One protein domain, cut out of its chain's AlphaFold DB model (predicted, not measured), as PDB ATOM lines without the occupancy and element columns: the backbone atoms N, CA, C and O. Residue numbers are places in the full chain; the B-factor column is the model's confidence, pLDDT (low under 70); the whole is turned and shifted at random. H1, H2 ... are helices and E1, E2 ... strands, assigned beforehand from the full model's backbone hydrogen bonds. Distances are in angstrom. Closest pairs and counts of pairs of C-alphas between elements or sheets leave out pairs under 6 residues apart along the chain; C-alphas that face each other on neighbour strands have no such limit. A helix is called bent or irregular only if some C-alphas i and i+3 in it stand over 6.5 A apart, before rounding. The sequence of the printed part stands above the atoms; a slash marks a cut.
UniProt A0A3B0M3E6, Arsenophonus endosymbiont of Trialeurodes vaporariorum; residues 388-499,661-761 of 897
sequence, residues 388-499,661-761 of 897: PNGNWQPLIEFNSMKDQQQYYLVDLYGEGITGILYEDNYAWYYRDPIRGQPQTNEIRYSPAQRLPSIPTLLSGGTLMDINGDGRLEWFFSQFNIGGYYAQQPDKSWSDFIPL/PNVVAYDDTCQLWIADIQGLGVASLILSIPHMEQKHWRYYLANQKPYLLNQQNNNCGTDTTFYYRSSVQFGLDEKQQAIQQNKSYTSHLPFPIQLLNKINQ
ATOM      1  N   PRO A 388     121.883 -45.783  -8.927       79.12
ATOM      2  CA  PRO A 388     122.656 -46.490  -9.940       79.12
ATOM      3  C   PRO A 388     122.669 -48.014  -9.725       79.12
ATOM      4  O   PRO A 388     122.654 -48.504  -8.588       79.12
ATOM      5  N   ASN A 389     122.752 -48.772 -10.823       78.19
ATOM      6  CA  ASN A 389     122.876 -50.229 -10.770       78.19
ATOM      7  C   ASN A 389     124.094 -50.666  -9.950       78.19
ATOM      8  O   ASN A 389     125.168 -50.075 -10.039       78.19
ATOM      9  N   GLY A 390     123.910 -51.719  -9.148       73.69
ATOM     10  CA  GLY A 390     124.952 -52.248  -8.267       73.69
ATOM     11  C   GLY A 390     125.047 -51.584  -6.888       73.69
ATOM     12  O   GLY A 390     125.931 -51.957  -6.124       73.69
ATOM     13  N   ASN A 391     124.137 -50.671  -6.518       87.56
ATOM     14  CA  ASN A 391     124.081 -50.045  -5.183       87.56
ATOM     15  C   ASN A 391     123.574 -50.979  -4.054       87.56
ATOM     16  O   ASN A 391     122.923 -50.546  -3.103       87.56
ATOM     17  N   TRP A 392     123.848 -52.278  -4.158       90.50
ATOM     18  CA  TRP A 392     123.547 -53.244  -3.108       90.50
ATOM     19  C   TRP A 392     124.534 -53.088  -1.953       90.50
ATOM     20  O   TRP A 392     125.749 -53.059  -2.153       90.50
ATOM     21  N   GLN A 393     124.015 -53.032  -0.731       91.19
ATOM     22  CA  GLN A 393     124.818 -52.916   0.481       91.19
ATOM     23  C   GLN A 393     124.764 -54.224   1.275       91.19
ATOM     24  O   GLN A 393     123.673 -54.777   1.427       91.19
ATOM     25  N   PRO A 394     125.891 -54.723   1.813       90.00
ATOM     26  CA  PRO A 394     125.875 -55.864   2.722       90.00
ATOM     27  C   PRO A 394     125.020 -55.579   3.960       90.00
ATOM     28  O   PRO A 394     125.154 -54.528   4.587       90.00
ATOM     29  N   LEU A 395     124.176 -56.536   4.331       86.44
ATOM     30  CA  LEU A 395     123.315 -56.485   5.507       86.44
ATOM     31  C   LEU A 395     123.917 -57.367   6.610       86.44
ATOM     32  O   LEU A 395     123.510 -58.506   6.834       86.44
ATOM     33  N   ILE A 396     124.957 -56.841   7.260       82.12
ATOM     34  CA  ILE A 396     125.828 -57.593   8.177       82.12
ATOM     35  C   ILE A 396     125.107 -58.112   9.422       82.12
ATOM     36  O   ILE A 396     125.541 -59.091  10.027       82.12
ATOM     37  N   GLU A 397     124.002 -57.480   9.809       78.75
ATOM     38  CA  GLU A 397     123.196 -57.862  10.959       78.75
ATOM     39  C   GLU A 397     122.628 -59.276  10.805       78.75
ATOM     40  O   GLU A 397     122.381 -59.930  11.814       78.75
ATOM     41  N   PHE A 398     122.470 -59.772   9.575       79.31
ATOM     42  CA  PHE A 398     121.940 -61.106   9.286       79.31
ATOM     43  C   PHE A 398     123.027 -62.186   9.260       79.31
ATOM     44  O   PHE A 398     122.709 -63.368   9.287       79.31
ATOM     45  N   ASN A 399     124.311 -61.820   9.303       75.38
ATOM     46  CA  ASN A 399     125.409 -62.792   9.229       75.38
ATOM     47  C   ASN A 399     125.478 -63.733  10.447       75.38
ATOM     48  O   ASN A 399     126.197 -64.726  10.415       75.38
ATOM     49  N   SER A 400     124.769 -63.422  11.541       72.81
ATOM     50  CA  SER A 400     124.645 -64.307  12.706       72.81
ATOM     51  C   SER A 400     123.584 -65.402  12.544       72.81
ATOM     52  O   SER A 400     123.428 -66.219  13.450       72.81
ATOM     53  N   MET A 401     122.811 -65.383  11.455       76.31
ATOM     54  CA  MET A 401     121.802 -66.399  11.152       76.31
ATOM     55  C   MET A 401     122.482 -67.714  10.762       76.31
ATOM     56  O   MET A 401     123.581 -67.715  10.207       76.31
ATOM     57  N   LYS A 402     121.845 -68.845  11.075       75.44
ATOM     58  CA  LYS A 402     122.344 -70.163  10.659       75.44
ATOM     59  C   LYS A 402     122.149 -70.352   9.154       75.44
ATOM     60  O   LYS A 402     121.253 -69.750   8.560       75.44
ATOM     61  N   ASP A 403     122.954 -71.246   8.583       70.81
ATOM     62  CA  ASP A 403     122.838 -71.627   7.175       70.81
ATOM     63  C   ASP A 403     121.419 -72.114   6.855       70.81
ATOM     64  O   ASP A 403     120.845 -72.914   7.599       70.81
ATOM     65  N   GLN A 404     120.849 -71.575   5.776       71.75
ATOM     66  CA  GLN A 404     119.481 -71.830   5.305       71.75
ATOM     67  C   GLN A 404     118.371 -71.586   6.348       71.75
ATOM     68  O   GLN A 404     117.262 -72.108   6.219       71.75
ATOM     69  N   GLN A 405     118.632 -70.779   7.380       80.56
ATOM     70  CA  GLN A 405     117.619 -70.438   8.372       80.56
ATOM     71  C   GLN A 405     116.513 -69.585   7.745       80.56
ATOM     72  O   GLN A 405     116.764 -68.508   7.203       80.56
ATOM     73  N   GLN A 406     115.269 -70.052   7.853       81.81
ATOM     74  CA  GLN A 406     114.108 -69.265   7.450       81.81
ATOM     75  C   GLN A 406     113.880 -68.112   8.427       81.81
ATOM     76  O   GLN A 406     113.915 -68.289   9.647       81.81
ATOM     77  N   TYR A 407     113.627 -66.931   7.874       86.12
ATOM     78  CA  TYR A 407     113.292 -65.732   8.626       86.12
ATOM     79  C   TYR A 407     112.190 -64.962   7.906       86.12
ATOM     80  O   TYR A 407     111.983 -65.122   6.706       86.12
ATOM     81  N   TYR A 408     111.518 -64.100   8.655       85.19
ATOM     82  CA  TYR A 408     110.425 -63.264   8.195       85.19
ATOM     83  C   TYR A 408     110.711 -61.818   8.595       85.19
ATOM     84  O   TYR A 408     111.123 -61.554   9.729       85.19
ATOM     85  N   LEU A 409     110.502 -60.884   7.668       86.31
ATOM     86  CA  LEU A 409     110.529 -59.452   7.961       86.31
ATOM     87  C   LEU A 409     109.113 -59.007   8.296       86.31
ATOM     88  O   LEU A 409     108.259 -58.941   7.416       86.31
ATOM     89  N   VAL A 410     108.859 -58.752   9.576       87.31
ATOM     90  CA  VAL A 410     107.524 -58.423  10.086       87.31
ATOM     91  C   VAL A 410     107.632 -57.328  11.131       87.31
ATOM     92  O   VAL A 410     108.552 -57.347  11.949       87.31
ATOM     93  N   ASP A 411     106.707 -56.373  11.117       87.44
ATOM     94  CA  ASP A 411     106.534 -55.454  12.241       87.44
ATOM     95  C   ASP A 411     105.729 -56.164  13.327       87.44
ATOM     96  O   ASP A 411     104.505 -56.080  13.395       87.44
ATOM     97  N   LEU A 412     106.433 -56.953  14.138       85.88
ATOM     98  CA  LEU A 412     105.776 -57.774  15.142       85.88
ATOM     99  C   LEU A 412     105.136 -56.920  16.235       85.88
ATOM    100  O   LEU A 412     104.139 -57.368  16.775       85.88
ATOM    101  N   TYR A 413     105.712 -55.757  16.570       85.56
ATOM    102  CA  TYR A 413     105.326 -54.933  17.724       85.56
ATOM    103  C   TYR A 413     104.506 -53.685  17.373       85.56
ATOM    104  O   TYR A 413     104.244 -52.870  18.262       85.56
ATOM    105  N   GLY A 414     104.088 -53.524  16.115       85.25
ATOM    106  CA  GLY A 414     103.358 -52.337  15.664       85.25
ATOM    107  C   GLY A 414     104.151 -51.055  15.928       85.25
ATOM    108  O   GLY A 414     103.633 -50.104  16.520       85.25
ATOM    109  N   GLU A 415     105.440 -51.056  15.584       88.56
ATOM    110  CA  GLU A 415     106.328 -49.889  15.686       88.56
ATOM    111  C   GLU A 415     106.399 -49.100  14.355       88.56
ATOM    112  O   GLU A 415     107.137 -48.121  14.249       88.56
ATOM    113  N   GLY A 416     105.644 -49.522  13.333       86.38
ATOM    114  CA  GLY A 416     105.643 -48.973  11.976       86.38
ATOM    115  C   GLY A 416     106.833 -49.422  11.127       86.38
ATOM    116  O   GLY A 416     107.066 -48.870  10.052       86.38
ATOM    117  N   ILE A 417     107.615 -50.392  11.605       89.69
ATOM    118  CA  ILE A 417     108.855 -50.843  10.969       89.69
ATOM    119  C   ILE A 417     109.115 -52.327  11.200       89.69
ATOM    120  O   ILE A 417     108.958 -52.857  12.298       89.69
ATOM    121  N   THR A 418     109.580 -53.007  10.155       89.06
ATOM    122  CA  THR A 418     109.817 -54.451  10.210       89.06
ATOM    123  C   THR A 418     111.062 -54.814  11.020       89.06
ATOM    124  O   THR A 418     112.167 -54.345  10.725       89.06
ATOM    125  N   GLY A 419     110.896 -55.717  11.987       89.81
ATOM    126  CA  GLY A 419     111.978 -56.461  12.629       89.81
ATOM    127  C   GLY A 419     112.270 -57.790  11.934       89.81
ATOM    128  O   GLY A 419     111.804 -58.055  10.826       89.81
ATOM    129  N   ILE A 420     113.052 -58.639  12.606       89.94
ATOM    130  CA  ILE A 420     113.435 -59.964  12.094       89.94
ATOM    131  C   ILE A 420     112.859 -61.034  13.013       89.94
ATOM    132  O   ILE A 420     113.287 -61.149  14.162       89.94
ATOM    133  N   LEU A 421     111.935 -61.837  12.492       88.12
ATOM    134  CA  LEU A 421     111.355 -62.992  13.171       88.12
ATOM    135  C   LEU A 421     111.947 -64.280  12.599       88.12
ATOM    136  O   LEU A 421     111.969 -64.468  11.385       88.12
ATOM    137  N   TYR A 422     112.393 -65.189  13.456       86.31
ATOM    138  CA  TYR A 422     112.863 -66.501  13.022       86.31
ATOM    139  C   TYR A 422     112.677 -67.556  14.107       86.31
ATOM    140  O   TYR A 422     112.582 -67.246  15.296       86.31
ATOM    141  N   GLU A 423     112.654 -68.816  13.691       84.25
ATOM    142  CA  GLU A 423     112.630 -69.958  14.595       84.25
ATOM    143  C   GLU A 423     114.051 -70.511  14.782       84.25
ATOM    144  O   GLU A 423     114.823 -70.643  13.826       84.25
ATOM    145  N   ASP A 424     114.412 -70.834  16.024       83.31
ATOM    146  CA  ASP A 424     115.589 -71.639  16.340       83.31
ATOM    147  C   ASP A 424     115.281 -72.624  17.478       83.31
ATOM    148  O   ASP A 424     114.746 -72.239  18.515       83.31
ATOM    149  N   ASN A 425     115.638 -73.902  17.305       81.75
ATOM    150  CA  ASN A 425     115.429 -74.972  18.291       81.75
ATOM    151  C   ASN A 425     114.003 -75.008  18.890       81.75
ATOM    152  O   ASN A 425     113.848 -75.115  20.110       81.75
ATOM    153  N   TYR A 426     112.968 -74.930  18.044       76.75
ATOM    154  CA  TYR A 426     111.554 -74.896  18.453       76.75
ATOM    155  C   TYR A 426     111.188 -73.693  19.336       76.75
ATOM    156  O   TYR A 426     110.287 -73.770  20.167       76.75
ATOM    157  N   ALA A 427     111.909 -72.580  19.220       82.50
ATOM    158  CA  ALA A 427     111.569 -71.328  19.875       82.50
ATOM    159  C   ALA A 427     111.622 -70.184  18.866       82.50
ATOM    160  O   ALA A 427     112.529 -70.105  18.041       82.50
ATOM    161  N   TRP A 428     110.660 -69.274  18.966       84.88
ATOM    162  CA  TRP A 428     110.651 -68.063  18.160       84.88
ATOM    163  C   TRP A 428     111.526 -66.989  18.791       84.88
ATOM    164  O   TRP A 428     111.481 -66.757  20.004       84.88
ATOM    165  N   TYR A 429     112.302 -66.324  17.947       87.81
ATOM    166  CA  TYR A 429     113.144 -65.197  18.296       87.81
ATOM    167  C   TYR A 429     112.777 -63.998  17.438       87.81
ATOM    168  O   TYR A 429     112.524 -64.131  16.242       87.81
ATOM    169  N   TYR A 430     112.800 -62.823  18.054       89.31
ATOM    170  CA  TYR A 430     112.601 -61.558  17.372       89.31
ATOM    171  C   TYR A 430     113.782 -60.621  17.614       89.31
ATOM    172  O   TYR A 430     114.393 -60.621  18.690       89.31
ATOM    173  N   ARG A 431     114.130 -59.836  16.596       91.62
ATOM    174  CA  ARG A 431     115.114 -58.757  16.689       91.62
ATOM    175  C   ARG A 431     114.429 -57.441  16.369       91.62
ATOM    176  O   ARG A 431     114.008 -57.223  15.232       91.62
ATOM    177  N   ASP A 432     114.363 -56.584  17.378       90.81
ATOM    178  CA  ASP A 432     113.727 -55.277  17.302       90.81
ATOM    179  C   ASP A 432     114.534 -54.329  16.415       90.81
ATOM    180  O   ASP A 432     115.760 -54.274  16.564       90.81
ATOM    181  N   PRO A 433     113.883 -53.505  15.583       92.50
ATOM    182  CA  PRO A 433     114.527 -52.324  15.039       92.50
ATOM    183  C   PRO A 433     114.855 -51.344  16.178       92.50
ATOM    184  O   PRO A 433     114.054 -51.098  17.089       92.50
ATOM    185  N   ILE A 434     116.076 -50.817  16.151       93.19
ATOM    186  CA  ILE A 434     116.615 -49.855  17.114       93.19
ATOM    187  C   ILE A 434     117.431 -48.783  16.391       93.19
ATOM    188  O   ILE A 434     118.006 -49.025  15.325       93.19
ATOM    189  N   ARG A 435     117.542 -47.604  17.009       94.56
ATOM    190  CA  ARG A 435     118.451 -46.553  16.548       94.56
ATOM    191  C   ARG A 435     119.900 -47.050  16.587       94.56
ATOM    192  O   ARG A 435     120.379 -47.474  17.638       94.56
ATOM    193  N   GLY A 436     120.585 -46.978  15.445       90.00
ATOM    194  CA  GLY A 436     122.014 -47.269  15.322       90.00
ATOM    195  C   GLY A 436     122.860 -46.179  15.980       90.00
ATOM    196  O   GLY A 436     123.197 -46.268  17.160       90.00
ATOM    197  N   GLN A 437     123.201 -45.137  15.224       89.00
ATOM    198  CA  GLN A 437     123.860 -43.941  15.753       89.00
ATOM    199  C   GLN A 437     122.836 -42.899  16.231       89.00
ATOM    200  O   GLN A 437     121.915 -42.593  15.472       89.00
ATOM    201  N   PRO A 438     122.984 -42.321  17.443       86.56
ATOM    202  CA  PRO A 438     122.116 -41.241  17.919       86.56
ATOM    203  C   PRO A 438     122.026 -40.079  16.921       86.56
ATOM    204  O   PRO A 438     123.021 -39.761  16.275       86.56
ATOM    205  N   GLN A 439     120.857 -39.437  16.827       82.75
ATOM    206  CA  GLN A 439     120.602 -38.280  15.944       82.75
ATOM    207  C   GLN A 439     120.806 -38.550  14.438       82.75
ATOM    208  O   GLN A 439     120.954 -37.624  13.645       82.75
ATOM    209  N   THR A 440     120.808 -39.817  14.025       91.06
ATOM    210  CA  THR A 440     120.818 -40.223  12.611       91.06
ATOM    211  C   THR A 440     119.541 -40.988  12.274       91.06
ATOM    212  O   THR A 440     118.791 -41.357  13.171       91.06
ATOM    213  N   ASN A 441     119.316 -41.294  10.995       92.56
ATOM    214  CA  ASN A 441     118.268 -42.232  10.575       92.56
ATOM    215  C   ASN A 441     118.792 -43.678  10.426       92.56
ATOM    216  O   ASN A 441     118.116 -44.521   9.841       92.56
ATOM    217  N   GLU A 442     119.990 -43.996  10.942       91.75
ATOM    218  CA  GLU A 442     120.523 -45.362  10.893       91.75
ATOM    219  C   GLU A 442     119.668 -46.295  11.758       91.75
ATOM    220  O   GLU A 442     119.443 -46.037  12.947       91.75
ATOM    221  N   ILE A 443     119.221 -47.398  11.161       91.88
ATOM    222  CA  ILE A 443     118.471 -48.461  11.826       91.88
ATOM    223  C   ILE A 443     119.356 -49.698  11.917       91.88
ATOM    224  O   ILE A 443     120.007 -50.089  10.948       91.88
ATOM    225  N   ARG A 444     119.365 -50.308  13.099       91.31
ATOM    226  CA  ARG A 444     119.987 -51.605  13.376       91.31
ATOM    227  C   ARG A 444     118.975 -52.528  14.033       91.31
ATOM    228  O   ARG A 444     117.888 -52.102  14.405       91.31
ATOM    229  N   TYR A 445     119.369 -53.781  14.228       90.81
ATOM    230  CA  TYR A 445     118.553 -54.774  14.913       90.81
ATOM    231  C   TYR A 445     119.147 -55.146  16.269       90.81
ATOM    232  O   TYR A 445     120.356 -55.380  16.388       90.81
ATOM    233  N   SER A 446     118.295 -55.245  17.287       90.62
ATOM    234  CA  SER A 446     118.672 -55.669  18.634       90.62
ATOM    235  C   SER A 446     119.300 -57.071  18.639       90.62
ATOM    236  O   SER A 446     119.170 -57.832  17.670       90.62
ATOM    237  N   PRO A 447     119.951 -57.485  19.739       89.38
ATOM    238  CA  PRO A 447     120.195 -58.902  19.990       89.38
ATOM    239  C   PRO A 447     118.891 -59.710  19.931       89.38
ATOM    240  O   PRO A 447     117.811 -59.172  20.182       89.38
ATOM    241  N   ALA A 448     119.005 -60.998  19.608       88.75
ATOM    242  CA  ALA A 448     117.870 -61.909  19.538       88.75
ATOM    243  C   ALA A 448     117.172 -62.041  20.894       88.75
ATOM    244  O   ALA A 448     117.790 -62.430  21.886       88.75
ATOM    245  N   GLN A 449     115.878 -61.743  20.915       89.38
ATOM    246  CA  GLN A 449     115.022 -61.918  22.078       89.38
ATOM    247  C   GLN A 449     114.108 -63.110  21.840       89.38
ATOM    248  O   GLN A 449     113.438 -63.191  20.815       89.38
ATOM    249  N   ARG A 450     114.085 -64.048  22.784       87.88
ATOM    250  CA  ARG A 450     113.164 -65.182  22.730       87.88
ATOM    251  C   ARG A 450     111.749 -64.679  23.008       87.88
ATOM    252  O   ARG A 450     111.527 -64.071  24.054       87.88
ATOM    253  N   LEU A 451     110.806 -64.971  22.117       84.19
ATOM    254  CA  LEU A 451     109.399 -64.683  22.367       84.19
ATOM    255  C   LEU A 451     108.881 -65.576  23.509       84.19
ATOM    256  O   LEU A 451     109.272 -66.750  23.597       84.19
ATOM    257  N   PRO A 452     108.026 -65.046  24.405       73.25
ATOM    258  CA  PRO A 452     107.361 -65.864  25.414       73.25
ATOM    259  C   PRO A 452     106.569 -66.979  24.722       73.25
ATOM    260  O   PRO A 452     106.244 -66.874  23.543       73.25
ATOM    261  N   SER A 453     106.328 -68.082  25.434       62.66
ATOM    262  CA  SER A 453     105.823 -69.341  24.881       62.66
ATOM    263  C   SER A 453     104.465 -69.201  24.185       62.66
ATOM    264  O   SER A 453     103.433 -69.540  24.756       62.66
ATOM    265  N   ILE A 454     104.492 -68.793  22.914       59.81
ATOM    266  CA  ILE A 454     103.550 -69.237  21.891       59.81
ATOM    267  C   ILE A 454     103.500 -70.760  22.048       59.81
ATOM    268  O   ILE A 454     104.576 -71.371  22.134       59.81
ATOM    269  N   PRO A 455     102.322 -71.395  22.175       52.53
ATOM    270  CA  PRO A 455     102.262 -72.834  22.342       52.53
ATOM    271  C   PRO A 455     102.953 -73.497  21.154       52.53
ATOM    272  O   PRO A 455     102.419 -73.618  20.057       52.53
ATOM    273  N   THR A 456     104.163 -73.972  21.422       51.06
ATOM    274  CA  THR A 456     105.092 -74.678  20.532       51.06
ATOM    275  C   THR A 456     104.529 -76.001  20.012       51.06
ATOM    276  O   THR A 456     105.178 -76.709  19.253       51.06
ATOM    277  N   LEU A 457     103.310 -76.339  20.433       47.38
ATOM    278  CA  LEU A 457     102.594 -77.565  20.121       47.38
ATOM    279  C   LEU A 457     101.814 -77.508  18.802       47.38
ATOM    280  O   LEU A 457     101.311 -78.543  18.379       47.38
ATOM    281  N   LEU A 458     101.701 -76.345  18.155       52.03
ATOM    282  CA  LEU A 458     100.849 -76.179  16.980       52.03
ATOM    283  C   LEU A 458     101.660 -75.657  15.790       52.03
ATOM    284  O   LEU A 458     101.840 -74.458  15.598       52.03
ATOM    285  N   SER A 459     102.163 -76.582  14.976       54.56
ATOM    286  CA  SER A 459     102.683 -76.273  13.643       54.56
ATOM    287  C   SER A 459     101.556 -75.647  12.804       54.56
ATOM    288  O   SER A 459     100.507 -76.272  12.680       54.56
ATOM    289  N   GLY A 460     101.749 -74.461  12.210       62.19
ATOM    290  CA  GLY A 460     100.821 -73.904  11.203       62.19
ATOM    291  C   GLY A 460      99.936 -72.717  11.619       62.19
ATOM    292  O   GLY A 460      98.771 -72.680  11.231       62.19
ATOM    293  N   GLY A 461     100.464 -71.754  12.383       73.88
ATOM    294  CA  GLY A 461      99.840 -70.432  12.577       73.88
ATOM    295  C   GLY A 461     100.252 -69.416  11.498       73.88
ATOM    296  O   GLY A 461     101.252 -69.609  10.811       73.88
ATOM    297  N   THR A 462      99.483 -68.341  11.335       81.31
ATOM    298  CA  THR A 462      99.771 -67.217  10.425       81.31
ATOM    299  C   THR A 462      99.706 -65.907  11.199       81.31
ATOM    300  O   THR A 462      98.798 -65.715  12.004       81.31
ATOM    301  N   LEU A 463     100.659 -65.008  10.955       83.50
ATOM    302  CA  LEU A 463     100.612 -63.645  11.474       83.50
ATOM    303  C   LEU A 463      99.696 -62.791  10.596       83.50
ATOM    304  O   LEU A 463      99.941 -62.679   9.395       83.50
ATOM    305  N   MET A 464      98.658 -62.203  11.179       83.75
ATOM    306  CA  MET A 464      97.759 -61.273  10.488       83.75
ATOM    307  C   MET A 464      97.094 -60.336  11.494       83.75
ATOM    308  O   MET A 464      96.850 -60.748  12.623       83.75
ATOM    309  N   ASP A 465      96.761 -59.122  11.070       83.19
ATOM    310  CA  ASP A 465      95.851 -58.248  11.816       83.19
ATOM    311  C   ASP A 465      94.411 -58.755  11.618       83.19
ATOM    312  O   ASP A 465      93.752 -58.468  10.612       83.19
ATOM    313  N   ILE A 466      93.953 -59.615  12.531       83.12
ATOM    314  CA  ILE A 466      92.604 -60.189  12.484       83.12
ATOM    315  C   ILE A 466      91.591 -59.274  13.160       83.12
ATOM    316  O   ILE A 466      90.415 -59.276  12.782       83.12
ATOM    317  N   ASN A 467      92.023 -58.512  14.166       81.31
ATOM    318  CA  ASN A 467      91.120 -57.717  14.981       81.31
ATOM    319  C   ASN A 467      90.944 -56.286  14.427       81.31
ATOM    320  O   ASN A 467      89.975 -55.627  14.803       81.31
ATOM    321  N   GLY A 468      91.806 -55.835  13.513       79.19
ATOM    322  CA  GLY A 468      91.797 -54.529  12.858       79.19
ATOM    323  C   GLY A 468      92.384 -53.379  13.671       79.19
ATOM    324  O   GLY A 468      91.926 -52.250  13.478       79.19
ATOM    325  N   ASP A 469      93.281 -53.642  14.622       77.31
ATOM    326  CA  ASP A 469      93.928 -52.627  15.464       77.31
ATOM    327  C   ASP A 469      95.294 -52.158  14.929       77.31
ATOM    328  O   ASP A 469      95.904 -51.246  15.498       77.31
ATOM    329  N   GLY A 470      95.737 -52.725  13.803       77.56
ATOM    330  CA  GLY A 470      97.013 -52.435  13.161       77.56
ATOM    331  C   GLY A 470      98.188 -53.263  13.690       77.56
ATOM    332  O   GLY A 470      99.303 -53.081  13.206       77.56
ATOM    333  N   ARG A 471      97.986 -54.158  14.663       81.31
ATOM    334  CA  ARG A 471      99.014 -55.080  15.168       81.31
ATOM    335  C   ARG A 471      98.790 -56.478  14.613       81.31
ATOM    336  O   ARG A 471      97.692 -56.861  14.236       81.31
ATOM    337  N   LEU A 472      99.868 -57.252  14.532       83.56
ATOM    338  CA  LEU A 472      99.788 -58.622  14.038       83.56
ATOM    339  C   LEU A 472      99.430 -59.582  15.173       83.56
ATOM    340  O   LEU A 472     100.157 -59.699  16.162       83.56
ATOM    341  N   GLU A 473      98.370 -60.357  14.977       85.81
ATOM    342  CA  GLU A 473      98.036 -61.490  15.825       85.81
ATOM    343  C   GLU A 473      98.584 -62.804  15.287       85.81
ATOM    344  O   GLU A 473      98.653 -63.048  14.081       85.81
ATOM    345  N   TRP A 474      98.910 -63.710  16.211       84.75
ATOM    346  CA  TRP A 474      99.175 -65.107  15.880       84.75
ATOM    347  C   TRP A 474      97.848 -65.841  15.711       84.75
ATOM    348  O   TRP A 474      97.291 -66.364  16.679       84.75
ATOM    349  N   PHE A 475      97.337 -65.873  14.482       84.50
ATOM    350  CA  PHE A 475      96.122 -66.594  14.127       84.50
ATOM    351  C   PHE A 475      96.399 -68.079  13.889       84.50
ATOM    352  O   PHE A 475      97.381 -68.465  13.251       84.50
ATOM    353  N   PHE A 476      95.494 -68.928  14.365       79.38
ATOM    354  CA  PHE A 476      95.576 -70.370  14.193       79.38
ATOM    355  C   PHE A 476      94.203 -70.970  13.887       79.38
ATOM    356  O   PHE A 476      93.199 -70.580  14.484       79.38
ATOM    357  N   SER A 477      94.160 -71.971  13.001       75.50
ATOM    358  CA  SER A 477      92.961 -72.779  12.772       75.50
ATOM    359  C   SER A 477      93.287 -74.218  12.369       75.50
ATOM    360  O   SER A 477      93.651 -74.492  11.224       75.50
ATOM    361  N   GLN A 478      93.110 -75.162  13.298       70.38
ATOM    362  CA  GLN A 478      93.174 -76.602  13.021       70.38
ATOM    363  C   GLN A 478      92.203 -77.378  13.912       70.38
ATOM    364  O   GLN A 478      91.872 -76.959  15.017       70.38
ATOM    365  N   PHE A 479      91.769 -78.552  13.445       67.69
ATOM    366  CA  PHE A 479      90.937 -79.488  14.216       67.69
ATOM    367  C   PHE A 479      89.654 -78.863  14.807       67.69
ATOM    368  O   PHE A 479      89.248 -79.210  15.914       67.69
ATOM    369  N   ASN A 480      89.007 -77.946  14.073       66.44
ATOM    370  CA  ASN A 480      87.832 -77.168  14.511       66.44
ATOM    371  C   ASN A 480      88.065 -76.271  15.744       66.44
ATOM    372  O   ASN A 480      87.104 -75.782  16.334       66.44
ATOM    373  N   ILE A 481      89.325 -76.027  16.113       70.81
ATOM    374  CA  ILE A 481      89.727 -75.013  17.085       70.81
ATOM    375  C   ILE A 481      90.419 -73.899  16.309       70.81
ATOM    376  O   ILE A 481      91.276 -74.133  15.459       70.81
ATOM    377  N   GLY A 482      90.020 -72.671  16.587       78.50
ATOM    378  CA  GLY A 482      90.463 -71.508  15.848       78.50
ATOM    379  C   GLY A 482      90.276 -70.273  16.695       78.50
ATOM    380  O   GLY A 482      89.329 -70.158  17.474       78.50
ATOM    381  N   GLY A 483      91.256 -69.401  16.601       82.38
ATOM    382  CA  GLY A 483      91.468 -68.336  17.555       82.38
ATOM    383  C   GLY A 483      92.807 -67.693  17.295       82.38
ATOM    384  O   GLY A 483      93.502 -68.033  16.333       82.38
ATOM    385  N   TYR A 484      93.166 -66.767  18.163       84.25
ATOM    386  CA  TYR A 484      94.406 -66.036  18.021       84.25
ATOM    387  C   TYR A 484      94.999 -65.672  19.377       84.25
ATOM    388  O   TYR A 484      94.317 -65.678  20.404       84.25
ATOM    389  N   TYR A 485      96.292 -65.373  19.362       83.62
ATOM    390  CA  TYR A 485      96.980 -64.713  20.462       83.62
ATOM    391  C   TYR A 485      97.173 -63.256  20.067       83.62
ATOM    392  O   TYR A 485      97.812 -62.977  19.048       83.62
ATOM    393  N   ALA A 486      96.594 -62.347  20.846       82.56
ATOM    394  CA  ALA A 486      96.736 -60.918  20.633       82.56
ATOM    395  C   ALA A 486      98.042 -60.431  21.239       82.56
ATOM    396  O   ALA A 486      98.427 -60.864  22.329       82.56
ATOM    397  N   GLN A 487      98.696 -59.501  20.562       79.62
ATOM    398  CA  GLN A 487      99.857 -58.844  21.120       79.62
ATOM    399  C   GLN A 487      99.473 -57.489  21.710       79.62
ATOM    400  O   GLN A 487      98.862 -56.652  21.052       79.62
ATOM    401  N   GLN A 488      99.853 -57.272  22.963       77.06
ATOM    402  CA  GLN A 488      99.606 -56.035  23.684       77.06
ATOM    403  C   GLN A 488     100.710 -55.000  23.411       77.06
ATOM    404  O   GLN A 488     101.848 -55.376  23.108       77.06
ATOM    405  N   PRO A 489     100.426 -53.690  23.570       71.94
ATOM    406  CA  PRO A 489     101.416 -52.631  23.354       71.94
ATOM    407  C   PRO A 489     102.698 -52.790  24.192       71.94
ATOM    408  O   PRO A 489     103.783 -52.432  23.744       71.94
ATOM    409  N   ASP A 490     102.600 -53.380  25.384       75.25
ATOM    410  CA  ASP A 490     103.734 -53.667  26.273       75.25
ATOM    411  C   ASP A 490     104.577 -54.890  25.848       75.25
ATOM    412  O   ASP A 490     105.437 -55.346  26.605       75.25
ATOM    413  N   LYS A 491     104.347 -55.411  24.632       78.88
ATOM    414  CA  LYS A 491     104.993 -56.592  24.034       78.88
ATOM    415  C   LYS A 491     104.611 -57.922  24.693       78.88
ATOM    416  O   LYS A 491     105.206 -58.956  24.371       78.88
ATOM    417  N   SER A 492     103.625 -57.932  25.590       80.50
ATOM    418  CA  SER A 492     103.061 -59.172  26.122       80.50
ATOM    419  C   SER A 492     102.084 -59.809  25.129       80.50
ATOM    420  O   SER A 492     101.490 -59.142  24.285       80.50
ATOM    421  N   TRP A 493     101.933 -61.129  25.213       80.12
ATOM    422  CA  TRP A 493     100.916 -61.863  24.461       80.12
ATOM    423  C   TRP A 493      99.743 -62.173  25.385       80.12
ATOM    424  O   TRP A 493      99.949 -62.513  26.551       80.12
ATOM    425  N   SER A 494      98.522 -62.069  24.865       78.62
ATOM    426  CA  SER A 494      97.318 -62.489  25.575       78.62
ATOM    427  C   SER A 494      97.293 -64.007  25.776       78.62
ATOM    428  O   SER A 494      97.997 -64.757  25.100       78.62
ATOM    429  N   ASP A 495      96.392 -64.477  26.639       79.69
ATOM    430  CA  ASP A 495      95.932 -65.866  26.575       79.69
ATOM    431  C   ASP A 495      95.235 -66.148  25.229       79.69
ATOM    432  O   ASP A 495      94.900 -65.226  24.478       79.69
ATOM    433  N   PHE A 496      95.008 -67.428  24.908       78.56
ATOM    434  CA  PHE A 496      94.311 -67.819  23.678       78.56
ATOM    435  C   PHE A 496      92.894 -67.238  23.647       78.56
ATOM    436  O   PHE A 496      92.087 -67.536  24.530       78.56
ATOM    437  N   ILE A 497      92.581 -66.469  22.603       78.06
ATOM    438  CA  ILE A 497      91.248 -65.916  22.360       78.06
ATOM    439  C   ILE A 497      90.544 -66.827  21.345       78.06
ATOM    440  O   ILE A 497      90.866 -66.778  20.154       78.06
ATOM    441  N   PRO A 498      89.610 -67.699  21.777       75.38
ATOM    442  CA  PRO A 498      88.867 -68.546  20.855       75.38
ATOM    443  C   PRO A 498      87.901 -67.702  20.022       75.38
ATOM    444  O   PRO A 498      87.133 -66.905  20.566       75.38
ATOM    445  N   LEU A 499      87.876 -67.929  18.707       78.75
ATOM    446  CA  LEU A 499      86.812 -67.391  17.866       78.75
ATOM    447  C   LEU A 499      85.516 -68.138  18.165       78.75
ATOM    448  O   LEU A 499      85.485 -69.369  18.216       78.75
ATOM    449  N   PRO A 661     123.860 -58.486  -7.072       87.31
ATOM    450  CA  PRO A 661     125.279 -58.495  -6.718       87.31
ATOM    451  C   PRO A 661     126.049 -59.575  -7.499       87.31
ATOM    452  O   PRO A 661     125.577 -60.704  -7.599       87.31
ATOM    453  N   ASN A 662     127.262 -59.258  -7.979       71.00
ATOM    454  CA  ASN A 662     128.117 -60.086  -8.865       71.00
ATOM    455  C   ASN A 662     128.603 -61.438  -8.281       71.00
ATOM    456  O   ASN A 662     129.626 -61.967  -8.715       71.00
ATOM    457  N   VAL A 663     127.952 -61.969  -7.249       64.12
ATOM    458  CA  VAL A 663     128.495 -63.044  -6.416       64.12
ATOM    459  C   VAL A 663     127.895 -64.412  -6.757       64.12
ATOM    460  O   VAL A 663     128.652 -65.376  -6.716       64.12
ATOM    461  N   VAL A 664     126.609 -64.531  -7.139       62.00
ATOM    462  CA  VAL A 664     125.948 -65.805  -7.532       62.00
ATOM    463  C   VAL A 664     124.668 -65.537  -8.353       62.00
ATOM    464  O   VAL A 664     124.068 -64.475  -8.204       62.00
ATOM    465  N   ALA A 665     124.234 -66.494  -9.186       80.75
ATOM    466  CA  ALA A 665     122.912 -66.491  -9.823       80.75
ATOM    467  C   ALA A 665     121.797 -66.858  -8.818       80.75
ATOM    468  O   ALA A 665     121.947 -67.801  -8.045       80.75
ATOM    469  N   TYR A 666     120.689 -66.123  -8.836       86.19
ATOM    470  CA  TYR A 666     119.475 -66.400  -8.080       86.19
ATOM    471  C   TYR A 666     118.853 -67.743  -8.487       86.19
ATOM    472  O   TYR A 666     118.739 -68.047  -9.677       86.19
ATOM    473  N   ASP A 667     118.425 -68.518  -7.491       87.19
ATOM    474  CA  ASP A 667     117.694 -69.777  -7.631       87.19
ATOM    475  C   ASP A 667     116.684 -69.948  -6.479       87.19
ATOM    476  O   ASP A 667     116.593 -69.098  -5.592       87.19
ATOM    477  N   ASP A 668     115.942 -71.059  -6.472       84.31
ATOM    478  CA  ASP A 668     114.877 -71.346  -5.495       84.31
ATOM    479  C   ASP A 668     115.361 -71.493  -4.036       84.31
ATOM    480  O   ASP A 668     114.545 -71.621  -3.123       84.31
ATOM    481  N   THR A 669     116.676 -71.514  -3.790       86.12
ATOM    482  CA  THR A 669     117.242 -71.529  -2.431       86.12
ATOM    483  C   THR A 669     117.532 -70.125  -1.899       86.12
ATOM    484  O   THR A 669     117.687 -69.941  -0.688       86.12
ATOM    485  N   CYS A 670     117.582 -69.128  -2.783       87.19
ATOM    486  CA  CYS A 670     117.699 -67.724  -2.420       87.19
ATOM    487  C   CYS A 670     116.368 -67.184  -1.878       87.19
ATOM    488  O   CYS A 670     115.288 -67.690  -2.171       87.19
ATOM    489  N   GLN A 671     116.433 -66.104  -1.100       86.31
ATOM    490  CA  GLN A 671     115.240 -65.407  -0.615       86.31
ATOM    491  C   GLN A 671     115.302 -63.941  -1.029       86.31
ATOM    492  O   GLN A 671     116.322 -63.283  -0.824       86.31
ATOM    493  N   LEU A 672     114.206 -63.435  -1.596       88.31
ATOM    494  CA  LEU A 672     114.003 -62.013  -1.853       88.31
ATOM    495  C   LEU A 672     112.805 -61.546  -1.029       88.31
ATOM    496  O   LEU A 672     111.714 -62.099  -1.150       88.31
ATOM    497  N   TRP A 673     113.022 -60.520  -0.215       88.44
ATOM    498  CA  TRP A 673     111.973 -59.830   0.520       88.44
ATOM    499  C   TRP A 673     111.829 -58.406   0.013       88.44
ATOM    500  O   TRP A 673     112.820 -57.743  -0.302       88.44
ATOM    501  N   ILE A 674     110.588 -57.936   0.002       88.94
ATOM    502  CA  ILE A 674     110.257 -56.536  -0.211       88.94
ATOM    503  C   ILE A 674     109.629 -56.037   1.078       88.94
ATOM    504  O   ILE A 674     108.573 -56.519   1.480       88.94
ATOM    505  N   ALA A 675     110.315 -55.124   1.750       86.12
ATOM    506  CA  ALA A 675     109.882 -54.621   3.042       86.12
ATOM    507  C   ALA A 675     110.348 -53.184   3.243       86.12
ATOM    508  O   ALA A 675     111.421 -52.790   2.776       86.12
ATOM    509  N   ASP A 676     109.559 -52.410   3.979       86.62
ATOM    510  CA  ASP A 676     109.975 -51.097   4.451       86.62
ATOM    511  C   ASP A 676     110.854 -51.237   5.705       86.62
ATOM    512  O   ASP A 676     110.395 -51.193   6.845       86.62
ATOM    513  N   ILE A 677     112.154 -51.416   5.473       88.81
ATOM    514  CA  ILE A 677     113.171 -51.461   6.534       88.81
ATOM    515  C   ILE A 677     113.695 -50.068   6.915       88.81
ATOM    516  O   ILE A 677     114.588 -49.967   7.754       88.81
ATOM    517  N   GLN A 678     113.182 -49.002   6.288       89.44
ATOM    518  CA  GLN A 678     113.540 -47.612   6.592       89.44
ATOM    519  C   GLN A 678     112.438 -46.889   7.385       89.44
ATOM    520  O   GLN A 678     112.683 -45.809   7.931       89.44
ATOM    521  N   GLY A 679     111.236 -47.465   7.449       86.44
ATOM    522  CA  GLY A 679     110.043 -46.825   7.990       86.44
ATOM    523  C   GLY A 679     109.608 -45.613   7.165       86.44
ATOM    524  O   GLY A 679     109.096 -44.661   7.738       86.44
ATOM    525  N   LEU A 680     109.877 -45.564   5.857       86.75
ATOM    526  CA  LEU A 680     109.543 -44.418   4.995       86.75
ATOM    527  C   LEU A 680     108.187 -44.557   4.285       86.75
ATOM    528  O   LEU A 680     107.777 -43.646   3.569       86.75
ATOM    529  N   GLY A 681     107.490 -45.679   4.445       79.81
ATOM    530  CA  GLY A 681     106.334 -46.030   3.623       79.81
ATOM    531  C   GLY A 681     106.715 -46.260   2.158       79.81
ATOM    532  O   GLY A 681     105.921 -45.951   1.269       79.81
ATOM    533  N   VAL A 682     107.950 -46.715   1.912       83.56
ATOM    534  CA  VAL A 682     108.490 -47.076   0.593       83.56
ATOM    535  C   VAL A 682     109.263 -48.382   0.723       83.56
ATOM    536  O   VAL A 682     110.046 -48.571   1.657       83.56
ATOM    537  N   ALA A 683     109.054 -49.286  -0.227       86.00
ATOM    538  CA  ALA A 683     109.706 -50.580  -0.239       86.00
ATOM    539  C   ALA A 683     111.240 -50.497  -0.365       86.00
ATOM    540  O   ALA A 683     111.816 -49.644  -1.042       86.00
ATOM    541  N   SER A 684     111.923 -51.455   0.254       90.00
ATOM    542  CA  SER A 684     113.326 -51.786   0.001       90.00
ATOM    543  C   SER A 684     113.443 -53.269  -0.345       90.00
ATOM    544  O   SER A 684     112.578 -54.065   0.023       90.00
ATOM    545  N   LEU A 685     114.515 -53.651  -1.041       92.19
ATOM    546  CA  LEU A 685     114.770 -55.043  -1.422       92.19
ATOM    547  C   LEU A 685     115.797 -55.663  -0.476       92.19
ATOM    548  O   LEU A 685     116.838 -55.057  -0.217       92.19
ATOM    549  N   ILE A 686     115.533 -56.876   0.004       90.88
ATOM    550  CA  ILE A 686     116.458 -57.651   0.833       90.88
ATOM    551  C   ILE A 686     116.697 -58.990   0.151       90.88
ATOM    552  O   ILE A 686     115.770 -59.776  -0.019       90.88
ATOM    553  N   LEU A 687     117.945 -59.250  -0.225       91.06
ATOM    554  CA  LEU A 687     118.357 -60.447  -0.945       91.06
ATOM    555  C   LEU A 687     119.272 -61.305  -0.073       91.06
ATOM    556  O   LEU A 687     120.303 -60.832   0.403       91.06
ATOM    557  N   SER A 688     118.930 -62.580   0.067       88.56
ATOM    558  CA  SER A 688     119.709 -63.577   0.801       88.56
ATOM    559  C   SER A 688     120.166 -64.684  -0.135       88.56
ATOM    560  O   SER A 688     119.343 -65.316  -0.795       88.56
ATOM    561  N   ILE A 689     121.478 -64.917  -0.168       87.19
ATOM    562  CA  ILE A 689     122.131 -65.918  -1.016       87.19
ATOM    563  C   ILE A 689     122.831 -66.929  -0.096       87.19
ATOM    564  O   ILE A 689     123.746 -66.523   0.624       87.19
ATOM    565  N   PRO A 690     122.432 -68.215  -0.092       83.00
ATOM    566  CA  PRO A 690     122.982 -69.213   0.831       83.00
ATOM    567  C   PRO A 690     124.295 -69.862   0.347       83.00
ATOM    568  O   PRO A 690     124.997 -70.500   1.125       83.00
ATOM    569  N   HIS A 691     124.652 -69.728  -0.933       81.19
ATOM    570  CA  HIS A 691     125.751 -70.491  -1.545       81.19
ATOM    571  C   HIS A 691     127.152 -69.945  -1.231       81.19
ATOM    572  O   HIS A 691     127.356 -68.735  -1.189       81.19
ATOM    573  N   MET A 692     128.143 -70.846  -1.139       71.75
ATOM    574  CA  MET A 692     129.565 -70.613  -0.786       71.75
ATOM    575  C   MET A 692     129.794 -70.020   0.612       71.75
ATOM    576  O   MET A 692     130.508 -70.608   1.421       71.75
ATOM    577  N   GLU A 693     129.204 -68.859   0.872       76.56
ATOM    578  CA  GLU A 693     129.171 -68.139   2.138       76.56
ATOM    579  C   GLU A 693     127.847 -67.368   2.172       76.56
ATOM    580  O   GLU A 693     127.610 -66.530   1.298       76.56
ATOM    581  N   GLN A 694     127.001 -67.649   3.168       79.56
ATOM    582  CA  GLN A 694     125.709 -66.988   3.313       79.56
ATOM    583  C   GLN A 694     125.892 -65.470   3.390       79.56
ATOM    584  O   GLN A 694     126.569 -64.950   4.280       79.56
ATOM    585  N   LYS A 695     125.287 -64.756   2.438       86.12
ATOM    586  CA  LYS A 695     125.368 -63.297   2.334       86.12
ATOM    587  C   LYS A 695     123.991 -62.692   2.195       86.12
ATOM    588  O   LYS A 695     123.165 -63.152   1.409       86.12
ATOM    589  N   HIS A 696     123.802 -61.605   2.925       88.50
ATOM    590  CA  HIS A 696     122.589 -60.812   2.915       88.50
ATOM    591  C   HIS A 696     122.901 -59.430   2.359       88.50
ATOM    592  O   HIS A 696     123.923 -58.825   2.695       88.50
ATOM    593  N   TRP A 697     122.013 -58.932   1.513       90.94
ATOM    594  CA  TRP A 697     122.136 -57.649   0.848       90.94
ATOM    595  C   TRP A 697     120.850 -56.863   1.016       90.94
ATOM    596  O   TRP A 697     119.764 -57.436   1.054       90.94
ATOM    597  N   ARG A 698     120.973 -55.541   1.055       92.38
ATOM    598  CA  ARG A 698     119.849 -54.616   0.963       92.38
ATOM    599  C   ARG A 698     120.028 -53.667  -0.214       92.38
ATOM    600  O   ARG A 698     121.158 -53.307  -0.553       92.38
ATOM    601  N   TYR A 699     118.917 -53.227  -0.784       92.06
ATOM    602  CA  TYR A 699     118.860 -52.178  -1.792       92.06
ATOM    603  C   TYR A 699     117.733 -51.209  -1.442       92.06
ATOM    604  O   TYR A 699     116.570 -51.603  -1.339       92.06
ATOM    605  N   TYR A 700     118.081 -49.940  -1.259       92.44
ATOM    606  CA  TYR A 700     117.117 -48.873  -1.011       92.44
ATOM    607  C   TYR A 700     116.653 -48.293  -2.341       92.44
ATOM    608  O   TYR A 700     117.461 -47.733  -3.075       92.44
ATOM    609  N   LEU A 701     115.364 -48.435  -2.656       91.25
ATOM    610  CA  LEU A 701     114.779 -47.885  -3.885       91.25
ATOM    611  C   LEU A 701     114.644 -46.359  -3.804       91.25
ATOM    612  O   LEU A 701     114.838 -45.668  -4.801       91.25
ATOM    613  N   ALA A 702     114.397 -45.841  -2.600       90.81
ATOM    614  CA  ALA A 702     114.419 -44.423  -2.269       90.81
ATOM    615  C   ALA A 702     115.027 -44.210  -0.871       90.81
ATOM    616  O   ALA A 702     115.028 -45.120  -0.041       90.81
ATOM    617  N   ASN A 703     115.531 -42.997  -0.615       89.81
ATOM    618  CA  ASN A 703     116.053 -42.567   0.696       89.81
ATOM    619  C   ASN A 703     115.144 -41.529   1.391       89.81
ATOM    620  O   ASN A 703     115.471 -41.032   2.465       89.81
ATOM    621  N   GLN A 704     114.040 -41.158   0.745       91.88
ATOM    622  CA  GLN A 704     113.010 -40.228   1.212       91.88
ATOM    623  C   GLN A 704     111.680 -40.624   0.555       91.88
ATOM    624  O   GLN A 704     111.720 -41.307  -0.470       91.88
ATOM    625  N   LYS A 705     110.531 -40.222   1.114       93.38
ATOM    626  CA  LYS A 705     109.217 -40.511   0.518       93.38
ATOM    627  C   LYS A 705     109.002 -39.623  -0.718       93.38
ATOM    628  O   LYS A 705     108.882 -38.412  -0.559       93.38
ATOM    629  N   PRO A 706     108.930 -40.181  -1.936       94.69
ATOM    630  CA  PRO A 706     108.730 -39.370  -3.127       94.69
ATOM    631  C   PRO A 706     107.380 -38.648  -3.142       94.69
ATOM    632  O   PRO A 706     106.456 -38.978  -2.400       94.69
ATOM    633  N   TYR A 707     107.291 -37.667  -4.033       95.19
ATOM    634  CA  TYR A 707     106.104 -36.892  -4.381       95.19
ATOM    635  C   TYR A 707     105.565 -35.938  -3.307       95.19
ATOM    636  O   TYR A 707     104.536 -35.308  -3.532       95.19
ATOM    637  N   LEU A 708     106.259 -35.758  -2.180       96.50
ATOM    638  CA  LEU A 708     105.924 -34.724  -1.194       96.50
ATOM    639  C   LEU A 708     106.475 -33.357  -1.621       96.50
ATOM    640  O   LEU A 708     107.653 -33.264  -1.961       96.50
ATOM    641  N   LEU A 709     105.663 -32.298  -1.557       97.69
ATOM    642  CA  LEU A 709     106.095 -30.919  -1.825       97.69
ATOM    643  C   LEU A 709     107.216 -30.537  -0.859       97.69
ATOM    644  O   LEU A 709     107.011 -30.551   0.355       97.69
ATOM    645  N   ASN A 710     108.397 -30.212  -1.371       97.06
ATOM    646  CA  ASN A 710     109.582 -29.922  -0.562       97.06
ATOM    647  C   ASN A 710     110.171 -28.534  -0.807       97.06
ATOM    648  O   ASN A 710     111.092 -28.155  -0.087       97.06
ATOM    649  N   GLN A 711     109.659 -27.776  -1.774       97.44
ATOM    650  CA  GLN A 711     110.117 -26.416  -2.021       97.44
ATOM    651  C   GLN A 711     108.975 -25.523  -2.504       97.44
ATOM    652  O   GLN A 711     108.072 -25.978  -3.206       97.44
ATOM    653  N   GLN A 712     109.035 -24.251  -2.123       96.75
ATOM    654  CA  GLN A 712     108.171 -23.177  -2.592       96.75
ATOM    655  C   GLN A 712     109.024 -21.930  -2.849       96.75
ATOM    656  O   GLN A 712     109.740 -21.490  -1.951       96.75
ATOM    657  N   ASN A 713     108.895 -21.309  -4.019       96.69
ATOM    658  CA  ASN A 713     109.554 -20.038  -4.327       96.69
ATOM    659  C   ASN A 713     108.527 -19.023  -4.845       96.69
ATOM    660  O   ASN A 713     107.782 -19.299  -5.783       96.69
ATOM    661  N   ASN A 714     108.456 -17.842  -4.225       94.12
ATOM    662  CA  ASN A 714     107.491 -16.806  -4.622       94.12
ATOM    663  C   ASN A 714     108.001 -15.876  -5.736       94.12
ATOM    664  O   ASN A 714     107.323 -14.904  -6.084       94.12
ATOM    665  N   ASN A 715     109.212 -16.120  -6.248       95.06
ATOM    666  CA  ASN A 715     109.899 -15.305  -7.249       95.06
ATOM    667  C   ASN A 715     109.997 -13.808  -6.869       95.06
ATOM    668  O   ASN A 715     110.165 -12.934  -7.722       95.06
ATOM    669  N   CYS A 716     109.897 -13.507  -5.572       92.69
ATOM    670  CA  CYS A 716     110.000 -12.176  -4.974       92.69
ATOM    671  C   CYS A 716     111.103 -12.122  -3.899       92.69
ATOM    672  O   CYS A 716     111.127 -11.191  -3.093       92.69
ATOM    673  N   GLY A 717     112.015 -13.102  -3.898       91.62
ATOM    674  CA  GLY A 717     113.157 -13.180  -2.989       91.62
ATOM    675  C   GLY A 717     112.939 -14.051  -1.750       91.62
ATOM    676  O   GLY A 717     113.695 -13.919  -0.794       91.62
ATOM    677  N   THR A 718     111.912 -14.907  -1.719       93.62
ATOM    678  CA  THR A 718     111.723 -15.900  -0.650       93.62
ATOM    679  C   THR A 718     111.668 -17.309  -1.224       93.62
ATOM    680  O   THR A 718     110.747 -17.637  -1.974       93.62
ATOM    681  N   ASP A 719     112.610 -18.145  -0.789       96.12
ATOM    682  CA  ASP A 719     112.636 -19.583  -1.040       96.12
ATOM    683  C   ASP A 719     112.384 -20.330   0.273       96.12
ATOM    684  O   ASP A 719     113.078 -20.112   1.267       96.12
ATOM    685  N   THR A 720     111.370 -21.188   0.296       96.62
ATOM    686  CA  THR A 720     111.045 -22.023   1.450       96.62
ATOM    687  C   THR A 720     111.267 -23.488   1.101       96.62
ATOM    688  O   THR A 720     110.616 -24.019   0.208       96.62
ATOM    689  N   THR A 721     112.144 -24.166   1.837       97.75
ATOM    690  CA  THR A 721     112.392 -25.608   1.721       97.75
ATOM    691  C   THR A 721     111.776 -26.359   2.902       97.75
ATOM    692  O   THR A 721     112.010 -26.007   4.062       97.75
ATOM    693  N   PHE A 722     111.052 -27.437   2.614       97.19
ATOM    694  CA  PHE A 722     110.421 -28.321   3.593       97.19
ATOM    695  C   PHE A 722     111.141 -29.668   3.647       97.19
ATOM    696  O   PHE A 722     111.429 -30.289   2.621       97.19
ATOM    697  N   TYR A 723     111.404 -30.149   4.858       96.69
ATOM    698  CA  TYR A 723     112.024 -31.446   5.105       96.69
ATOM    699  C   TYR A 723     111.075 -32.324   5.901       96.69
ATOM    700  O   TYR A 723     110.507 -31.895   6.907       96.69
ATOM    701  N   TYR A 724     110.966 -33.577   5.475       96.19
ATOM    702  CA  TYR A 724     110.123 -34.570   6.117       96.19
ATOM    703  C   TYR A 724     110.960 -35.615   6.839       96.19
ATOM    704  O   TYR A 724     112.059 -35.970   6.405       96.19
ATOM    705  N   ARG A 725     110.412 -36.136   7.933       95.81
ATOM    706  CA  ARG A 725     110.965 -37.277   8.655       95.81
ATOM    707  C   ARG A 725     109.822 -38.178   9.097       95.81
ATOM    708  O   ARG A 725     108.792 -37.702   9.563       95.81
ATOM    709  N   SER A 726     110.001 -39.484   8.934       95.50
ATOM    710  CA  SER A 726     108.979 -40.455   9.317       95.50
ATOM    711  C   SER A 726     108.752 -40.488  10.830       95.50
ATOM    712  O   SER A 726     109.712 -40.440  11.605       95.50
ATOM    713  N   SER A 727     107.497 -40.675  11.239       95.69
ATOM    714  CA  SER A 727     107.087 -40.954  12.619       95.69
ATOM    715  C   SER A 727     107.840 -42.133  13.240       95.69
ATOM    716  O   SER A 727     108.173 -42.087  14.421       95.69
ATOM    717  N   VAL A 728     108.199 -43.143  12.442       94.75
ATOM    718  CA  VAL A 728     109.012 -44.289  12.879       94.75
ATOM    719  C   VAL A 728     110.378 -43.829  13.375       94.75
ATOM    720  O   VAL A 728     110.870 -44.298  14.397       94.75
ATOM    721  N   GLN A 729     111.013 -42.897  12.662       95.56
ATOM    722  CA  GLN A 729     112.348 -42.424  13.022       95.56
ATOM    723  C   GLN A 729     112.317 -41.641  14.338       95.56
ATOM    724  O   GLN A 729     113.226 -41.804  15.150       95.56
ATOM    725  N   PHE A 730     111.257 -40.861  14.578       95.81
ATOM    726  CA  PHE A 730     111.022 -40.223  15.875       95.81
ATOM    727  C   PHE A 730     110.742 -41.247  16.979       95.81
ATOM    728  O   PHE A 730     111.359 -41.177  18.040       95.81
ATOM    729  N   GLY A 731     109.908 -42.257  16.715       94.81
ATOM    730  CA  GLY A 731     109.642 -43.338  17.668       94.81
ATOM    731  C   GLY A 731     110.906 -44.115  18.060       94.81
ATOM    732  O   GLY A 731     111.103 -44.440  19.228       94.81
ATOM    733  N   LEU A 732     111.828 -44.347  17.120       95.19
ATOM    734  CA  LEU A 732     113.125 -44.972  17.406       95.19
ATOM    735  C   LEU A 732     114.050 -44.086  18.254       95.19
ATOM    736  O   LEU A 732     114.809 -44.618  19.071       95.19
ATOM    737  N   ASP A 733     113.996 -42.766  18.074       95.19
ATOM    738  CA  ASP A 733     114.740 -41.818  18.911       95.19
ATOM    739  C   ASP A 733     114.175 -41.806  20.340       95.19
ATOM    740  O   ASP A 733     114.929 -41.923  21.310       95.19
ATOM    741  N   GLU A 734     112.847 -41.779  20.474       94.06
ATOM    742  CA  GLU A 734     112.139 -41.863  21.755       94.06
ATOM    743  C   GLU A 734     112.430 -43.191  22.476       94.06
ATOM    744  O   GLU A 734     112.789 -43.209  23.658       94.06
ATOM    745  N   LYS A 735     112.392 -44.311  21.745       93.19
ATOM    746  CA  LYS A 735     112.770 -45.641  22.241       93.19
ATOM    747  C   LYS A 735     114.209 -45.665  22.744       93.19
ATOM    748  O   LYS A 735     114.480 -46.212  23.815       93.19
ATOM    749  N   GLN A 736     115.146 -45.067  22.005       93.62
ATOM    750  CA  GLN A 736     116.545 -44.976  22.428       93.62
ATOM    751  C   GLN A 736     116.687 -44.158  23.718       93.62
ATOM    752  O   GLN A 736     117.400 -44.582  24.633       93.62
ATOM    753  N   GLN A 737     115.998 -43.020  23.816       91.75
ATOM    754  CA  GLN A 737     116.013 -42.176  25.009       91.75
ATOM    755  C   GLN A 737     115.424 -42.905  26.227       91.75
ATOM    756  O   GLN A 737     116.009 -42.865  27.312       91.75
ATOM    757  N   ALA A 738     114.313 -43.625  26.056       90.81
ATOM    758  CA  ALA A 738     113.704 -44.430  27.111       90.81
ATOM    759  C   ALA A 738     114.658 -45.521  27.623       90.81
ATOM    760  O   ALA A 738     114.846 -45.652  28.836       90.81
ATOM    761  N   ILE A 739     115.341 -46.233  26.716       89.06
ATOM    762  CA  ILE A 739     116.355 -47.241  27.070       89.06
ATOM    763  C   ILE A 739     117.492 -46.610  27.887       89.06
ATOM    764  O   ILE A 739     117.878 -47.158  28.919       89.06
ATOM    765  N   GLN A 740     118.000 -45.442  27.482       90.12
ATOM    766  CA  GLN A 740     119.052 -44.727  28.221       90.12
ATOM    767  C   GLN A 740     118.603 -44.299  29.628       90.12
ATOM    768  O   GLN A 740     119.417 -44.247  30.550       90.12
ATOM    769  N   GLN A 741     117.309 -44.027  29.807       90.38
ATOM    770  CA  GLN A 741     116.705 -43.666  31.091       90.38
ATOM    771  C   GLN A 741     116.247 -44.877  31.923       90.38
ATOM    772  O   GLN A 741     115.692 -44.683  33.004       90.38
ATOM    773  N   ASN A 742     116.473 -46.113  31.459       89.81
ATOM    774  CA  ASN A 742     115.934 -47.344  32.054       89.81
ATOM    775  C   ASN A 742     114.399 -47.321  32.216       89.81
ATOM    776  O   ASN A 742     113.863 -47.822  33.206       89.81
ATOM    777  N   LYS A 743     113.691 -46.730  31.250       87.69
ATOM    778  CA  LYS A 743     112.226 -46.718  31.165       87.69
ATOM    779  C   LYS A 743     111.746 -47.688  30.084       87.69
ATOM    780  O   LYS A 743     112.449 -47.939  29.107       87.69
ATOM    781  N   SER A 744     110.539 -48.224  30.250       83.25
ATOM    782  CA  SER A 744     109.849 -48.963  29.191       83.25
ATOM    783  C   SER A 744     109.371 -48.005  28.099       83.25
ATOM    784  O   SER A 744     108.912 -46.908  28.408       83.25
ATOM    785  N   TYR A 745     109.447 -48.443  26.844       86.12
ATOM    786  CA  TYR A 745     108.898 -47.735  25.689       86.12
ATOM    787  C   TYR A 745     107.776 -48.564  25.069       86.12
ATOM    788  O   TYR A 745     107.959 -49.762  24.839       86.12
ATOM    789  N   THR A 746     106.658 -47.908  24.771       84.69
ATOM    790  CA  THR A 746     105.484 -48.507  24.143       84.69
ATOM    791  C   THR A 746     105.127 -47.685  22.912       84.69
ATOM    792  O   THR A 746     104.769 -46.517  23.041       84.69
ATOM    793  N   SER A 747     105.215 -48.285  21.722       85.25
ATOM    794  CA  SER A 747     104.705 -47.651  20.501       85.25
ATOM    795  C   SER A 747     103.186 -47.752  20.470       85.25
ATOM    796  O   SER A 747     102.637 -48.823  20.727       85.25
ATOM    797  N   HIS A 748     102.515 -46.669  20.087       87.56
ATOM    798  CA  HIS A 748     101.077 -46.637  19.821       87.56
ATOM    799  C   HIS A 748     100.747 -46.269  18.367       87.56
ATOM    800  O   HIS A 748      99.591 -45.992  18.055       87.56
ATOM    801  N   LEU A 749     101.738 -46.280  17.472       89.94
ATOM    802  CA  LEU A 749     101.577 -45.919  16.067       89.94
ATOM    803  C   LEU A 749     102.129 -47.045  15.168       89.94
ATOM    804  O   LEU A 749     103.344 -47.137  15.003       89.94
ATOM    805  N   PRO A 750     101.262 -47.905  14.597       87.44
ATOM    806  CA  PRO A 750     101.686 -49.132  13.917       87.44
ATOM    807  C   PRO A 750     102.067 -48.961  12.439       87.44
ATOM    808  O   PRO A 750     102.307 -49.944  11.747       87.44
ATOM    809  N   PHE A 751     102.127 -47.733  11.924       86.56
ATOM    810  CA  PHE A 751     102.490 -47.465  10.532       86.56
ATOM    811  C   PHE A 751     103.234 -46.130  10.386       86.56
ATOM    812  O   PHE A 751     103.053 -45.219  11.203       86.56
ATOM    813  N   PRO A 752     104.076 -45.987   9.347       90.56
ATOM    814  CA  PRO A 752     104.822 -44.760   9.113       90.56
ATOM    815  C   PRO A 752     103.913 -43.620   8.637       90.56
ATOM    816  O   PRO A 752     103.115 -43.779   7.715       90.56
ATOM    817  N   ILE A 753     104.096 -42.441   9.229       93.56
ATOM    818  CA  ILE A 753     103.505 -41.170   8.793       93.56
ATOM    819  C   ILE A 753     104.653 -40.221   8.450       93.56
ATOM    820  O   ILE A 753     105.627 -40.135   9.195       93.56
ATOM    821  N   GLN A 754     104.557 -39.505   7.329       94.38
ATOM    822  CA  GLN A 754     105.561 -38.510   6.947       94.38
ATOM    823  C   GLN A 754     105.259 -37.172   7.617       94.38
ATOM    824  O   GLN A 754     104.258 -36.537   7.294       94.38
ATOM    825  N   LEU A 755     106.123 -36.763   8.547       96.50
ATOM    826  CA  LEU A 755     105.928 -35.566   9.363       96.50
ATOM    827  C   LEU A 755     106.816 -34.429   8.875       96.50
ATOM    828  O   LEU A 755     107.965 -34.661   8.489       96.50
ATOM    829  N   LEU A 756     106.309 -33.200   8.934       97.06
ATOM    830  CA  LEU A 756     107.097 -31.997   8.681       97.06
ATOM    831  C   LEU A 756     108.155 -31.820   9.777       97.06
ATOM    832  O   LEU A 756     107.866 -31.364  10.872       97.06
ATOM    833  N   ASN A 757     109.405 -32.161   9.486       95.69
ATOM    834  CA  ASN A 757     110.487 -32.058  10.460       95.69
ATOM    835  C   ASN A 757     111.150 -30.683  10.464       95.69
ATOM    836  O   ASN A 757     111.621 -30.243  11.510       95.69
ATOM    837  N   LYS A 758     111.245 -30.017   9.310       95.94
ATOM    838  CA  LYS A 758     111.946 -28.737   9.225       95.94
ATOM    839  C   LYS A 758     111.429 -27.849   8.101       95.94
ATOM    840  O   LYS A 758     111.171 -28.332   7.003       95.94
ATOM    841  N   ILE A 759     111.371 -26.550   8.368       96.44
ATOM    842  CA  ILE A 759     111.139 -25.482   7.398       96.44
ATOM    843  C   ILE A 759     112.381 -24.591   7.391       96.44
ATOM    844  O   ILE A 759     112.769 -24.071   8.435       96.44
ATOM    845  N   ASN A 760     112.998 -24.402   6.228       95.94
ATOM    846  CA  ASN A 760     114.012 -23.372   6.013       95.94
ATOM    847  C   ASN A 760     113.429 -22.307   5.092       95.94
ATOM    848  O   ASN A 760     113.070 -22.627   3.966       95.94
ATOM    849  N   GLN A 761     113.391 -21.059   5.535       95.38
ATOM    850  CA  GLN A 761     113.000 -19.918   4.721       95.38
ATOM    851  C   GLN A 761     114.229 -19.041   4.476       95.38
ATOM    852  O   GLN A 761     114.753 -18.414   5.399       95.38
TER     853      GLN A 761
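What this domain is: This is residues 388 to 499 and 661 to 761 of the 897 residues of a protein of Arsenophonus endosymbiont of Trialeurodes vaporariorum (UniProt A0A3B0M3E6). What shape do these coordinates make? Three small sheets, E6 E7 E8, E1 E2 E3 and E9 E10 E11, stand in a loose, bent row as the body, and a long ribbon of three strands, E12 E13 E14, reaches away from it as an arm. At the arm's foot helix H2 packs on the small hairpin of E4 and E5, while the short H1 grazes E9 E10 E11. What is it built of? The printed part has 213 residues, with two named helices and fourteen named strands in the order H1, E1 to E13, H2, E14; the class is mixed, helices and strands, with 93 residues, under half, in named elements. Each sheet is antiparallel, its strands in the order of their numbers. It is only just compact, close to loose, with a radius of gyration of the C-alphas of 19.9 A, and elongated, spanning 72 by 43 by 35 A.

How they stand to each other: How is the largest sheet built? E13, residues 718 to 726, is the inner strand, antiparallel to the edge strands E12, residues 709 to 713, and E14, residues 754 to 761; N 712 and O 720, and N 721 and O 760, are within hydrogen-bond range at 2.8 A. H2, residues 727 to 740, only grazes it with residues 727 to 730; the closest C-alphas of H2 and E14, Ser 727 and Gln 754, are 6.4 A apart. What is near H2? Its closest C-alpha to E4, residues 433 to 435, is Leu 732, 5.6 A from that of Arg 435. E4 and E5, residues 443 to 445, form a hairpin, with N 434 and O 444 2.8 A apart; E3, residues 427 to 431, runs on into E4 at 30 degrees. How do the other sheets stand? Three meanders, each strand the antiparallel neighbour of the one before, are E1, 407 to 410, E2, 419 to 424, and E3; E6, 462 to 464, E7, 473 to 478, and E8, 481 to 485; E9, 671 to 675, E10, 684 to 689, and E11, 695 to 700. N 421 and O 408, N 431 and O 420, N 475 and O 462, N 476 and O 483, N 673 and O 686, and N 687 and O 697 are each 2.9 A apart. The closest C-alphas of E1 and E9, Leu 409 and Ala 675, are 6.9 A apart, while E6 is apart from E1. Where is H1? H1, residues 396 to 400, only grazes E9 E10 E11 with residues 396 to 399, and is irregular, only just, with C-alphas 397 and 400 6.8 A apart. In H2 every O i to N i+4 pair is within hydrogen-bond range; in H1 0 of 1 is, and 1 of 2 O i to N i+3 pairs.

Where its parts are: Which elements are longest? From first to last C-alpha E13 measures 26.6 A, E14 20.1 A and H2 20.0 A. Where are the anchors? H1 begins at C-alpha 396 (125.828, -57.593, 8.177), and E14 ends at C-alpha 761 (113.000, -19.918, 4.721).

The domain as a whole: How far does it reach, and where is it cut? The two C-alphas farthest apart, Phe 479 and Cys 716, are 72.5 A apart. Residues 500 to 660 are not printed, and C-alphas 499 and 661 are 46.5 A apart across the cut. Which links are long, and where is confidence low? Of the links printed whole, E5 to E6 with 16 residues and H2 to E14 with 13 are long. The mean pLDDT of the printed part is 85.2, with residues 453 to 460, 479 to 480 and 663 to 664 under 70.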